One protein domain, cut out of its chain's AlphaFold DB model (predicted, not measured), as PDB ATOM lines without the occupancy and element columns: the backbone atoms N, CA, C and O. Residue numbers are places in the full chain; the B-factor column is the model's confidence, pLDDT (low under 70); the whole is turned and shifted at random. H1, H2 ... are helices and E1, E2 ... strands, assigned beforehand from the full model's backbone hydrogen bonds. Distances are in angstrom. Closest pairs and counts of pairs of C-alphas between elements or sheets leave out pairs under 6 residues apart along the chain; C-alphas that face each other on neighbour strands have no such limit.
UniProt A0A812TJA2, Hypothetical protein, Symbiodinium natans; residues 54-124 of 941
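What this domain is: This is residues 54 to 124 of the 941 residues of the protein "Hypothetical protein" of Symbiodinium natans (UniProt A0A812TJA2). A small antiparallel sheet of three strands is covered on one face by two helices that run across its strands, making two layers, and residues 119 to 124 stick out as a free tail. The printed part has 71 residues, under half of them in named elements, in the order H1, E1, E2, H2, E3; the sheet's order is E1, E2, E3 and the class is mixed. It is compact, with a radius of gyration of the C-alphas of 12.5 A, yet elongated in outline, spanning 40 by 26 by 21 A.

How they stand to each other: H1, residues 56 to 65, is on the sheet at a height of 9.0 A; its closest C-alphas to E3, residues 110 to 115, are those of Phe 60 and Val 114, 5.9 A apart. E1, residues 70 to 72, and E2, residues 79 to 84, form a hairpin, with N 71 and O 80 2.9 A apart. E2 and E3 are antiparallel at 158 degrees, with N 112 and O 83 2.8 A apart. H2, residues 89 to 97, is on the same face as H1, also at a height of 9.0 A; C-alphas 83 and 92 are its closest to E2, 5.8 A. H1 and H2 are only just apart, closest 8.0 A. In both helices every O i to N i+4 pair is within hydrogen-bond range.

Where its parts are: H1 begins at C-alpha 56 (366.487, 382.773, 329.945) and is 14.1 A long; E1 is 6.8 A, E2 16.4 A, H2 12.2 A and E3 16.1 A, ending at C-alpha 115 (362.707, 386.777, 334.236).

The domain as a whole: The C-alphas of Lys 86 and Glu 123 are the farthest apart, 40.4 A. The link from H2 to E3 is long. The printed part has no cut, and no printed residue is under 70 in pLDDT.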
ATOM      1  N   LEU A  54     369.771 376.576 329.217       89.06
ATOM      2  CA  LEU A  54     368.785 377.018 328.245       89.06
ATOM      3  C   LEU A  54     368.537 378.513 328.459       89.06
ATOM      4  O   LEU A  54     368.155 378.956 329.537       89.06
ATOM      5  N   SER A  55     368.813 379.325 327.432       93.81
ATOM      6  CA  SER A  55     368.860 380.781 327.616       93.81
ATOM      7  C   SER A  55     367.556 381.314 328.225       93.81
ATOM      8  O   SER A  55     366.471 380.944 327.773       93.81
ATOM      9  N   LYS A  56     367.648 382.234 329.199       94.06
ATOM     10  CA  LYS A  56     366.487 382.773 329.945       94.06
ATOM     11  C   LYS A  56     365.324 383.214 329.040       94.06
ATOM     12  O   LYS A  56     364.163 383.033 329.378       94.06
ATOM     13  N   LYS A  57     365.632 383.732 327.844       95.38
ATOM     14  CA  LYS A  57     364.657 384.131 326.815       95.38
ATOM     15  C   LYS A  57     363.907 382.963 326.160       95.38
ATOM     16  O   LYS A  57     362.754 383.134 325.771       95.38
ATOM     17  N   VAL A  58     364.555 381.811 325.990       95.56
ATOM     18  CA  VAL A  58     363.910 380.580 325.511       95.56
ATOM     19  C   VAL A  58     363.111 379.947 326.648       95.56
ATOM     20  O   VAL A  58     361.952 379.626 326.415       95.56
ATOM     21  N   ALA A  59     363.649 379.902 327.875       95.88
ATOM     22  CA  ALA A  59     362.937 379.391 329.052       95.88
ATOM     23  C   ALA A  59     361.618 380.148 329.262       95.88
ATOM     24  O   ALA A  59     360.547 379.550 329.265       95.88
ATOM     25  N   PHE A  60     361.683 381.483 329.295       97.50
ATOM     26  CA  PHE A  60     360.507 382.344 329.423       97.50
ATOM     27  C   PHE A  60     359.470 382.106 328.312       97.50
ATOM     28  O   PHE A  60     358.270 382.074 328.569       97.50
ATOM     29  N   ARG A  61     359.917 381.906 327.063       96.88
ATOM     30  CA  ARG A  61     359.014 381.609 325.940       96.88
ATOM     31  C   ARG A  61     358.368 380.233 326.050       96.88
ATOM     32  O   ARG A  61     357.186 380.138 325.743       96.88
ATOM     33  N   MET A  62     359.111 379.212 326.473       96.94
ATOM     34  CA  MET A  62     358.577 377.865 326.678       96.94
ATOM     35  C   MET A  62     357.535 377.867 327.794       96.94
ATOM     36  O   MET A  62     356.408 377.452 327.557       96.94
ATOM     37  N   LEU A  63     357.850 378.439 328.958       97.69
ATOM     38  CA  LEU A  63     356.905 378.549 330.073       97.69
ATOM     39  C   LEU A  63     355.636 379.323 329.680       97.69
ATOM     40  O   LEU A  63     354.521 378.878 329.946       97.69
ATOM     41  N   LYS A  64     355.785 380.426 328.937       97.25
ATOM     42  CA  LYS A  64     354.647 381.177 328.390       97.25
ATOM     43  C   LYS A  64     353.828 380.386 327.358       97.25
ATOM     44  O   LYS A  64     352.625 380.603 327.251       97.25
ATOM     45  N   GLN A  65     354.448 379.493 326.586       97.00
ATOM     46  CA  GLN A  65     353.743 378.584 325.668       97.00
ATOM     47  C   GLN A  65     353.027 377.445 326.402       97.00
ATOM     48  O   GLN A  65     352.000 376.980 325.918       97.00
ATOM     49  N   LEU A  66     353.534 377.043 327.568       96.38
ATOM     50  CA  LEU A  66     352.928 376.060 328.471       96.38
ATOM     51  C   LEU A  66     351.823 376.658 329.364       96.38
ATOM     52  O   LEU A  66     351.324 375.978 330.251       96.38
ATOM     53  N   GLY A  67     351.443 377.924 329.157       96.75
ATOM     54  CA  GLY A  67     350.372 378.576 329.916       96.75
ATOM     55  C   GLY A  67     350.740 378.958 331.353       96.75
ATOM     56  O   GLY A  67     349.846 379.258 332.136       96.75
ATOM     57  N   CYS A  68     352.028 378.973 331.709       97.00
ATOM     58  CA  CYS A  68     352.466 379.429 333.028       97.00
ATOM     59  C   CYS A  68     352.163 380.926 333.212       97.00
ATOM     60  O   CYS A  68     352.348 381.720 332.280       97.00
ATOM     61  N   GLU A  69     351.730 381.314 334.412       95.81
ATOM     62  CA  GLU A  69     351.362 382.695 334.723       95.81
ATOM     63  C   GLU A  69     352.566 383.639 334.566       95.81
ATOM     64  O   GLU A  69     353.638 383.426 335.138       95.81
ATOM     65  N   VAL A  70     352.389 384.694 333.766       97.25
ATOM     66  CA  VAL A  70     353.381 385.762 333.612       97.25
ATOM     67  C   VAL A  70     353.013 386.876 334.578       97.25
ATOM     68  O   VAL A  70     352.129 387.678 334.279       97.25
ATOM     69  N   ARG A  71     353.712 386.929 335.709       96.38
ATOM     70  CA  ARG A  71     353.591 388.000 336.697       96.38
ATOM     71  C   ARG A  71     354.452 389.200 336.292       96.38
ATOM     72  O   ARG A  71     355.413 389.089 335.522       96.38
ATOM     73  N   SER A  72     354.077 390.361 336.797       95.75
ATOM     74  CA  SER A  72     354.876 391.582 336.784       95.75
ATOM     75  C   SER A  72     354.773 392.171 338.173       95.75
ATOM     76  O   SER A  72     353.649 392.407 338.611       95.75
ATOM     77  N   ASP A  73     355.909 392.405 338.824       93.19
ATOM     78  CA  ASP A  73     355.926 393.230 340.030       93.19
ATOM     79  C   ASP A  73     355.406 394.618 339.641       93.19
ATOM     80  O   ASP A  73     355.753 395.132 338.574       93.19
ATOM     81  N   GLU A  74     354.553 395.224 340.461       89.12
ATOM     82  CA  GLU A  74     353.991 396.540 340.127       89.12
ATOM     83  C   GLU A  74     355.079 397.629 340.163       89.12
ATOM     84  O   GLU A  74     355.069 398.545 339.337       89.12
ATOM     85  N   ASP A  75     356.089 397.449 341.023       85.50
ATOM     86  CA  ASP A  75     357.232 398.353 341.193       85.50
ATOM     87  C   ASP A  75     358.364 398.130 340.174       85.50
ATOM     88  O   ASP A  75     359.118 399.051 339.848       85.50
ATOM     89  N   ALA A  76     358.502 396.912 339.632       77.69
ATOM     90  CA  ALA A  76     359.532 396.593 338.647       77.69
ATOM     91  C   ALA A  76     358.910 396.350 337.268       77.69
ATOM     92  O   ALA A  76     358.172 395.396 337.053       77.69
ATOM     93  N   GLU A  77     359.314 397.143 336.263       89.19
ATOM     94  CA  GLU A  77     358.864 397.051 334.855       89.19
ATOM     95  C   GLU A  77     359.375 395.772 334.119       89.19
ATOM     96  O   GLU A  77     359.685 395.771 332.918       89.19
ATOM     97  N   VAL A  78     359.532 394.678 334.865       94.25
ATOM     98  CA  VAL A  78     360.165 393.403 334.556       94.25
ATOM     99  C   VAL A  78     359.129 392.296 334.740       94.25
ATOM    100  O   VAL A  78     358.698 391.982 335.841       94.25
ATOM    101  N   ARG A  79     358.750 391.652 333.637       96.50
ATOM    102  CA  ARG A  79     357.879 390.472 333.675       96.50
ATOM    103  C   ARG A  79     358.683 389.231 334.024       96.50
ATOM    104  O   ARG A  79     359.811 389.077 333.551       96.50
ATOM    105  N   TYR A  80     358.089 388.308 334.762       97.12
ATOM    106  CA  TYR A  80     358.682 387.013 335.081       97.12
ATOM    107  C   TYR A  80     357.626 385.906 335.078       97.12
ATOM    108  O   TYR A  80     356.427 386.161 335.106       97.12
ATOM    109  N   VAL A  81     358.082 384.660 334.999       97.81
ATOM    110  CA  VAL A  81     357.261 383.483 335.303       97.81
ATOM    111  C   VAL A  81     357.807 382.849 336.573       97.81
ATOM    112  O   VAL A  81     359.018 382.659 336.695       97.81
ATOM    113  N   GLN A  82     356.910 382.530 337.500       97.69
ATOM    114  CA  GLN A  82     357.188 381.815 338.743       97.69
ATOM    115  C   GLN A  82     356.727 380.365 338.576       97.69
ATOM    116  O   GLN A  82     355.576 380.115 338.228       97.69
ATOM    117  N   VAL A  83     357.636 379.413 338.783       98.19
ATOM    118  CA  VAL A  83     357.357 377.972 338.712       98.19
ATOM    119  C   VAL A  83     357.638 377.383 340.088       98.19
ATOM    120  O   VAL A  83     358.802 377.270 340.468       98.19
ATOM    121  N   GLY A  84     356.590 377.076 340.851       97.88
ATOM    122  CA  GLY A  84     356.700 376.499 342.194       97.88
ATOM    123  C   GLY A  84     356.865 374.980 342.155       97.88
ATOM    124  O   GLY A  84     356.338 374.313 341.259       97.88
ATOM    125  N   ILE A  85     357.566 374.419 343.141       97.88
ATOM    126  CA  ILE A  85     357.754 372.969 343.258       97.88
ATOM    127  C   ILE A  85     356.427 372.229 343.490       97.88
ATOM    128  O   ILE A  85     356.237 371.161 342.913       97.88
ATOM    129  N   LYS A  86     355.484 372.797 344.260       96.88
ATOM    130  CA  LYS A  86     354.161 372.188 344.485       96.88
ATOM    131  C   LYS A  86     353.227 372.333 343.281       96.88
ATOM    132  O   LYS A  86     352.498 371.402 342.961       96.88
ATOM    133  N   THR A  87     353.250 373.480 342.599       96.69
ATOM    134  CA  THR A  87     352.341 373.752 341.472       96.69
ATOM    135  C   THR A  87     352.762 373.048 340.186       96.69
ATOM    136  O   THR A  87     351.903 372.604 339.427       96.69
ATOM    137  N   GLN A  88     354.066 372.955 339.907       97.25
ATOM    138  CA  GLN A  88     354.592 372.405 338.652       97.25
ATOM    139  C   GLN A  88     355.938 371.671 338.866       97.25
ATOM    140  O   GLN A  88     356.964 372.090 338.316       97.25
ATOM    141  N   PRO A  89     355.971 370.550 339.617       97.31
ATOM    142  CA  PRO A  89     357.212 369.878 340.032       97.31
ATOM    143  C   PRO A  89     358.117 369.465 338.862       97.31
ATOM    144  O   PRO A  89     359.339 369.593 338.943       97.31
ATOM    145  N   VAL A  90     357.532 369.014 337.746       97.44
ATOM    146  CA  VAL A  90     358.278 368.596 336.546       97.44
ATOM    147  C   VAL A  90     358.995 369.782 335.890       97.44
ATOM    148  O   VAL A  90     360.172 369.681 335.544       97.44
ATOM    149  N   LEU A  91     358.318 370.930 335.762       97.25
ATOM    150  CA  LEU A  91     358.909 372.142 335.185       97.25
ATOM    151  C   LEU A  91     359.913 372.789 336.139       97.25
ATOM    152  O   LEU A  91     360.951 373.264 335.681       97.25
ATOM    153  N   PHE A  92     359.650 372.753 337.448       98.12
ATOM    154  CA  PHE A  92     360.605 373.165 338.474       98.12
ATOM    155  C   PHE A  92     361.910 372.363 338.354       98.12
ATOM    156  O   PHE A  92     362.975 372.954 338.161       98.12
ATOM    157  N   LYS A  93     361.828 371.024 338.366       97.81
ATOM    158  CA  LYS A  93     362.993 370.134 338.236       97.81
ATOM    159  C   LYS A  93     363.761 370.387 336.936       97.81
ATOM    160  O   LYS A  93     364.969 370.598 336.982       97.81
ATOM    161  N   MET A  94     363.060 370.463 335.802       97.31
ATOM    162  CA  MET A  94     363.669 370.764 334.502       97.31
ATOM    163  C   MET A  94     364.407 372.114 334.509       97.31
ATOM    164  O   MET A  94     365.501 372.221 333.964       97.31
ATOM    165  N   LEU A  95     363.848 373.164 335.121       97.50
ATOM    166  CA  LEU A  95     364.520 374.465 335.194       97.50
ATOM    167  C   LEU A  95     365.775 374.429 336.079       97.50
ATOM    168  O   LEU A  95     366.779 375.042 335.711       97.50
ATOM    169  N   VAL A  96     365.737 373.703 337.200       97.31
ATOM    170  CA  VAL A  96     366.906 373.501 338.074       97.31
ATOM    171  C   VAL A  96     368.007 372.724 337.341       97.31
ATOM    172  O   VAL A  96     369.159 373.157 337.347       97.31
ATOM    173  N   GLU A  97     367.662 371.652 336.620       96.44
ATOM    174  CA  GLU A  97     368.593 370.903 335.755       96.44
ATOM    175  C   GLU A  97     369.180 371.771 334.624       96.44
ATOM    176  O   GLU A  97     370.339 371.613 334.244       96.44
ATOM    177  N   LEU A  98     368.416 372.748 334.125       95.31
ATOM    178  CA  LEU A  98     368.866 373.755 333.156       95.31
ATOM    179  C   LEU A  98     369.669 374.914 333.783       95.31
ATOM    180  O   LEU A  98     369.941 375.908 333.101       95.31
ATOM    181  N   GLY A  99     370.060 374.803 335.058       95.94
ATOM    182  CA  GLY A  99     370.917 375.757 335.764       95.94
ATOM    183  C   GLY A  99     370.207 377.023 336.253       95.94
ATOM    184  O   GLY A  99     370.867 378.027 336.539       95.94
ATOM    185  N   HIS A 100     368.875 377.021 336.342       96.69
ATOM    186  CA  HIS A 100     368.152 378.094 337.020       96.69
ATOM    187  C   HIS A 100     368.168 377.871 338.536       96.69
ATOM    188  O   HIS A 100     367.780 376.817 339.028       96.69
ATOM    189  N   VAL A 101     368.596 378.889 339.283       96.81
ATOM    190  CA  VAL A 101     368.696 378.822 340.747       96.81
ATOM    191  C   VAL A 101     367.291 378.843 341.371       96.81
ATOM    192  O   VAL A 101     366.553 379.801 341.114       96.81
ATOM    193  N   PRO A 102     366.914 377.842 342.190       97.88
ATOM    194  CA  PRO A 102     365.687 377.900 342.971       97.88
ATOM    195  C   PRO A 102     365.826 378.934 344.097       97.88
ATOM    196  O   PRO A 102     366.876 379.063 344.728       97.88
ATOM    197  N   ARG A 103     364.752 379.675 344.347       97.31
ATOM    198  CA  ARG A 103     364.576 380.602 345.472       97.31
ATOM    199  C   ARG A 103     363.451 380.082 346.361       97.31
ATOM    200  O   ARG A 103     362.640 379.295 345.888       97.31
ATOM    201  N   ARG A 104     363.394 380.519 347.617       97.75
ATOM    202  CA  ARG A 104     362.173 380.398 348.422       97.75
ATOM    203  C   ARG A 104     361.304 381.635 348.206       97.75
ATOM    204  O   ARG A 104     361.869 382.717 348.023       97.75
ATOM    205  N   ASP A 105     359.988 381.463 348.172       96.31
ATOM    206  CA  ASP A 105     359.033 382.568 348.302       96.31
ATOM    207  C   ASP A 105     358.732 382.884 349.776       96.31
ATOM    208  O   ASP A 105     359.409 382.395 350.685       96.31
ATOM    209  N   GLU A 106     357.744 383.751 349.992       95.56
ATOM    210  CA  GLU A 106     357.276 384.209 351.303       95.56
ATOM    211  C   GLU A 106     356.636 383.073 352.120       95.56
ATOM    212  O   GLU A 106     356.795 383.039 353.338       95.56
ATOM    213  N   ASP A 107     356.025 382.086 351.451       95.38
ATOM    214  CA  ASP A 107     355.489 380.857 352.056       95.38
ATOM    215  C   ASP A 107     356.594 379.813 352.353       95.38
ATOM    216  O   ASP A 107     356.330 378.705 352.831       95.38
ATOM    217  N   GLY A 108     357.857 380.143 352.053       96.56
ATOM    218  CA  GLY A 108     359.012 379.258 352.196       96.56
ATOM    219  C   GLY A 108     359.117 378.180 351.110       96.56
ATOM    220  O   GLY A 108     360.014 377.327 351.180       96.56
ATOM    221  N   GLU A 109     358.248 378.198 350.096       97.75
ATOM    222  CA  GLU A 109     358.223 377.205 349.028       97.75
ATOM    223  C   GLU A 109     359.333 377.434 348.007       97.75
ATOM    224  O   GLU A 109     359.623 378.550 347.579       97.75
ATOM    225  N   PHE A 110     359.950 376.344 347.547       97.81
ATOM    226  CA  PHE A 110     360.939 376.437 346.484       97.81
ATOM    227  C   PHE A 110     360.274 376.742 345.134       97.81
ATOM    228  O   PHE A 110     359.481 375.960 344.609       97.81
ATOM    229  N   MET A 111     360.677 377.858 344.534       97.88
ATOM    230  CA  MET A 111     360.240 378.350 343.235       97.88
ATOM    231  C   MET A 111     361.427 378.692 342.330       97.88
ATOM    232  O   MET A 111     362.489 379.114 342.787       97.88
ATOM    233  N   VAL A 112     361.251 378.581 341.015       98.12
ATOM    234  CA  VAL A 112     362.182 379.150 340.034       98.12
ATOM    235  C   VAL A 112     361.545 380.373 339.382       98.12
ATOM    236  O   VAL A 112     360.480 380.281 338.771       98.12
ATOM    237  N   GLN A 113     362.225 381.519 339.470       97.75
ATOM    238  CA  GLN A 113     361.817 382.763 338.816       97.75
ATOM    239  C   GLN A 113     362.553 382.929 337.478       97.75
ATOM    240  O   GLN A 113     363.761 383.186 337.425       97.75
ATOM    241  N   VAL A 114     361.829 382.806 336.366       97.62
ATOM    242  CA  VAL A 114     362.369 383.048 335.023       97.62
ATOM    243  C   VAL A 114     361.957 384.438 334.557       97.62
ATOM    244  O   VAL A 114     360.846 384.657 334.088       97.62
ATOM    245  N   VAL A 115     362.883 385.386 334.675       96.62
ATOM    246  CA  VAL A 115     362.707 386.777 334.236       96.62
ATOM    247  C   VAL A 115     362.696 386.888 332.705       96.62
ATOM    248  O   VAL A 115     363.595 386.371 332.029       96.62
ATOM    249  N   GLU A 116     361.720 387.616 332.147       96.56
ATOM    250  CA  GLU A 116     361.700 387.994 330.732       96.56
ATOM    251  C   GLU A 116     362.941 388.836 330.433       96.56
ATOM    252  O   GLU A 116     363.135 389.920 330.986       96.56
ATOM    253  N   GLN A 117     363.793 388.373 329.512       92.69
ATOM    254  CA  GLN A 117     364.849 389.226 328.971       92.69
ATOM    255  C   GLN A 117     364.219 390.349 328.147       92.69
ATOM    256  O   GLN A 117     364.050 390.229 326.926       92.69
ATOM    257  N   ARG A 118     363.909 391.453 328.834       90.50
ATOM    258  CA  ARG A 118     363.499 392.711 328.229       90.50
ATOM    259  C   ARG A 118     364.498 393.076 327.134       90.50
ATOM    260  O   ARG A 118     365.714 393.024 327.326       90.50
ATOM    261  N   ALA A 119     363.982 393.422 325.959       86.31
ATOM    262  CA  ALA A 119     364.817 394.013 324.927       86.31
ATOM    263  C   ALA A 119     365.334 395.347 325.476       86.31
ATOM    264  O   ALA A 119     364.537 396.264 325.663       86.31
ATOM    265  N   ARG A 120     366.643 395.417 325.767       87.56
ATOM    266  CA  ARG A 120     367.293 396.636 326.262       87.56
ATOM    267  C   ARG A 120     366.884 397.805 325.376       87.56
ATOM    268  O   ARG A 120     366.998 397.695 324.147       87.56
ATOM    269  N   LYS A 121     366.402 398.896 325.975       90.00
ATOM    270  CA  LYS A 121     366.046 400.104 325.215       90.00
ATOM    271  C   LYS A 121     367.301 400.558 324.446       90.00
ATOM    272  O   LYS A 121     368.407 400.414 324.969       90.00
ATOM    273  N   PRO A 122     367.193 401.091 323.216       84.44
ATOM    274  CA  PRO A 122     368.374 401.564 322.487       84.44
ATOM    275  C   PRO A 122     369.150 402.616 323.296       84.44
ATOM    276  O   PRO A 122     370.372 402.645 323.235       84.44
ATOM    277  N   GLU A 123     368.449 403.397 324.119       88.94
ATOM    278  CA  GLU A 123     369.006 404.331 325.102       88.94
ATOM    279  C   GLU A 123     369.827 403.629 326.193       88.94
ATOM    280  O   GLU A 123     370.955 404.035 326.427       88.94
ATOM    281  N   GLU A 124     369.346 402.532 326.792       88.25
ATOM    282  CA  GLU A 124     370.119 401.715 327.749       88.25
ATOM    283  C   GLU A 124     371.355 401.083 327.095       88.25
ATOM    284  O   GLU A 124     372.408 400.974 327.717       88.25
TER     285      GLU A 124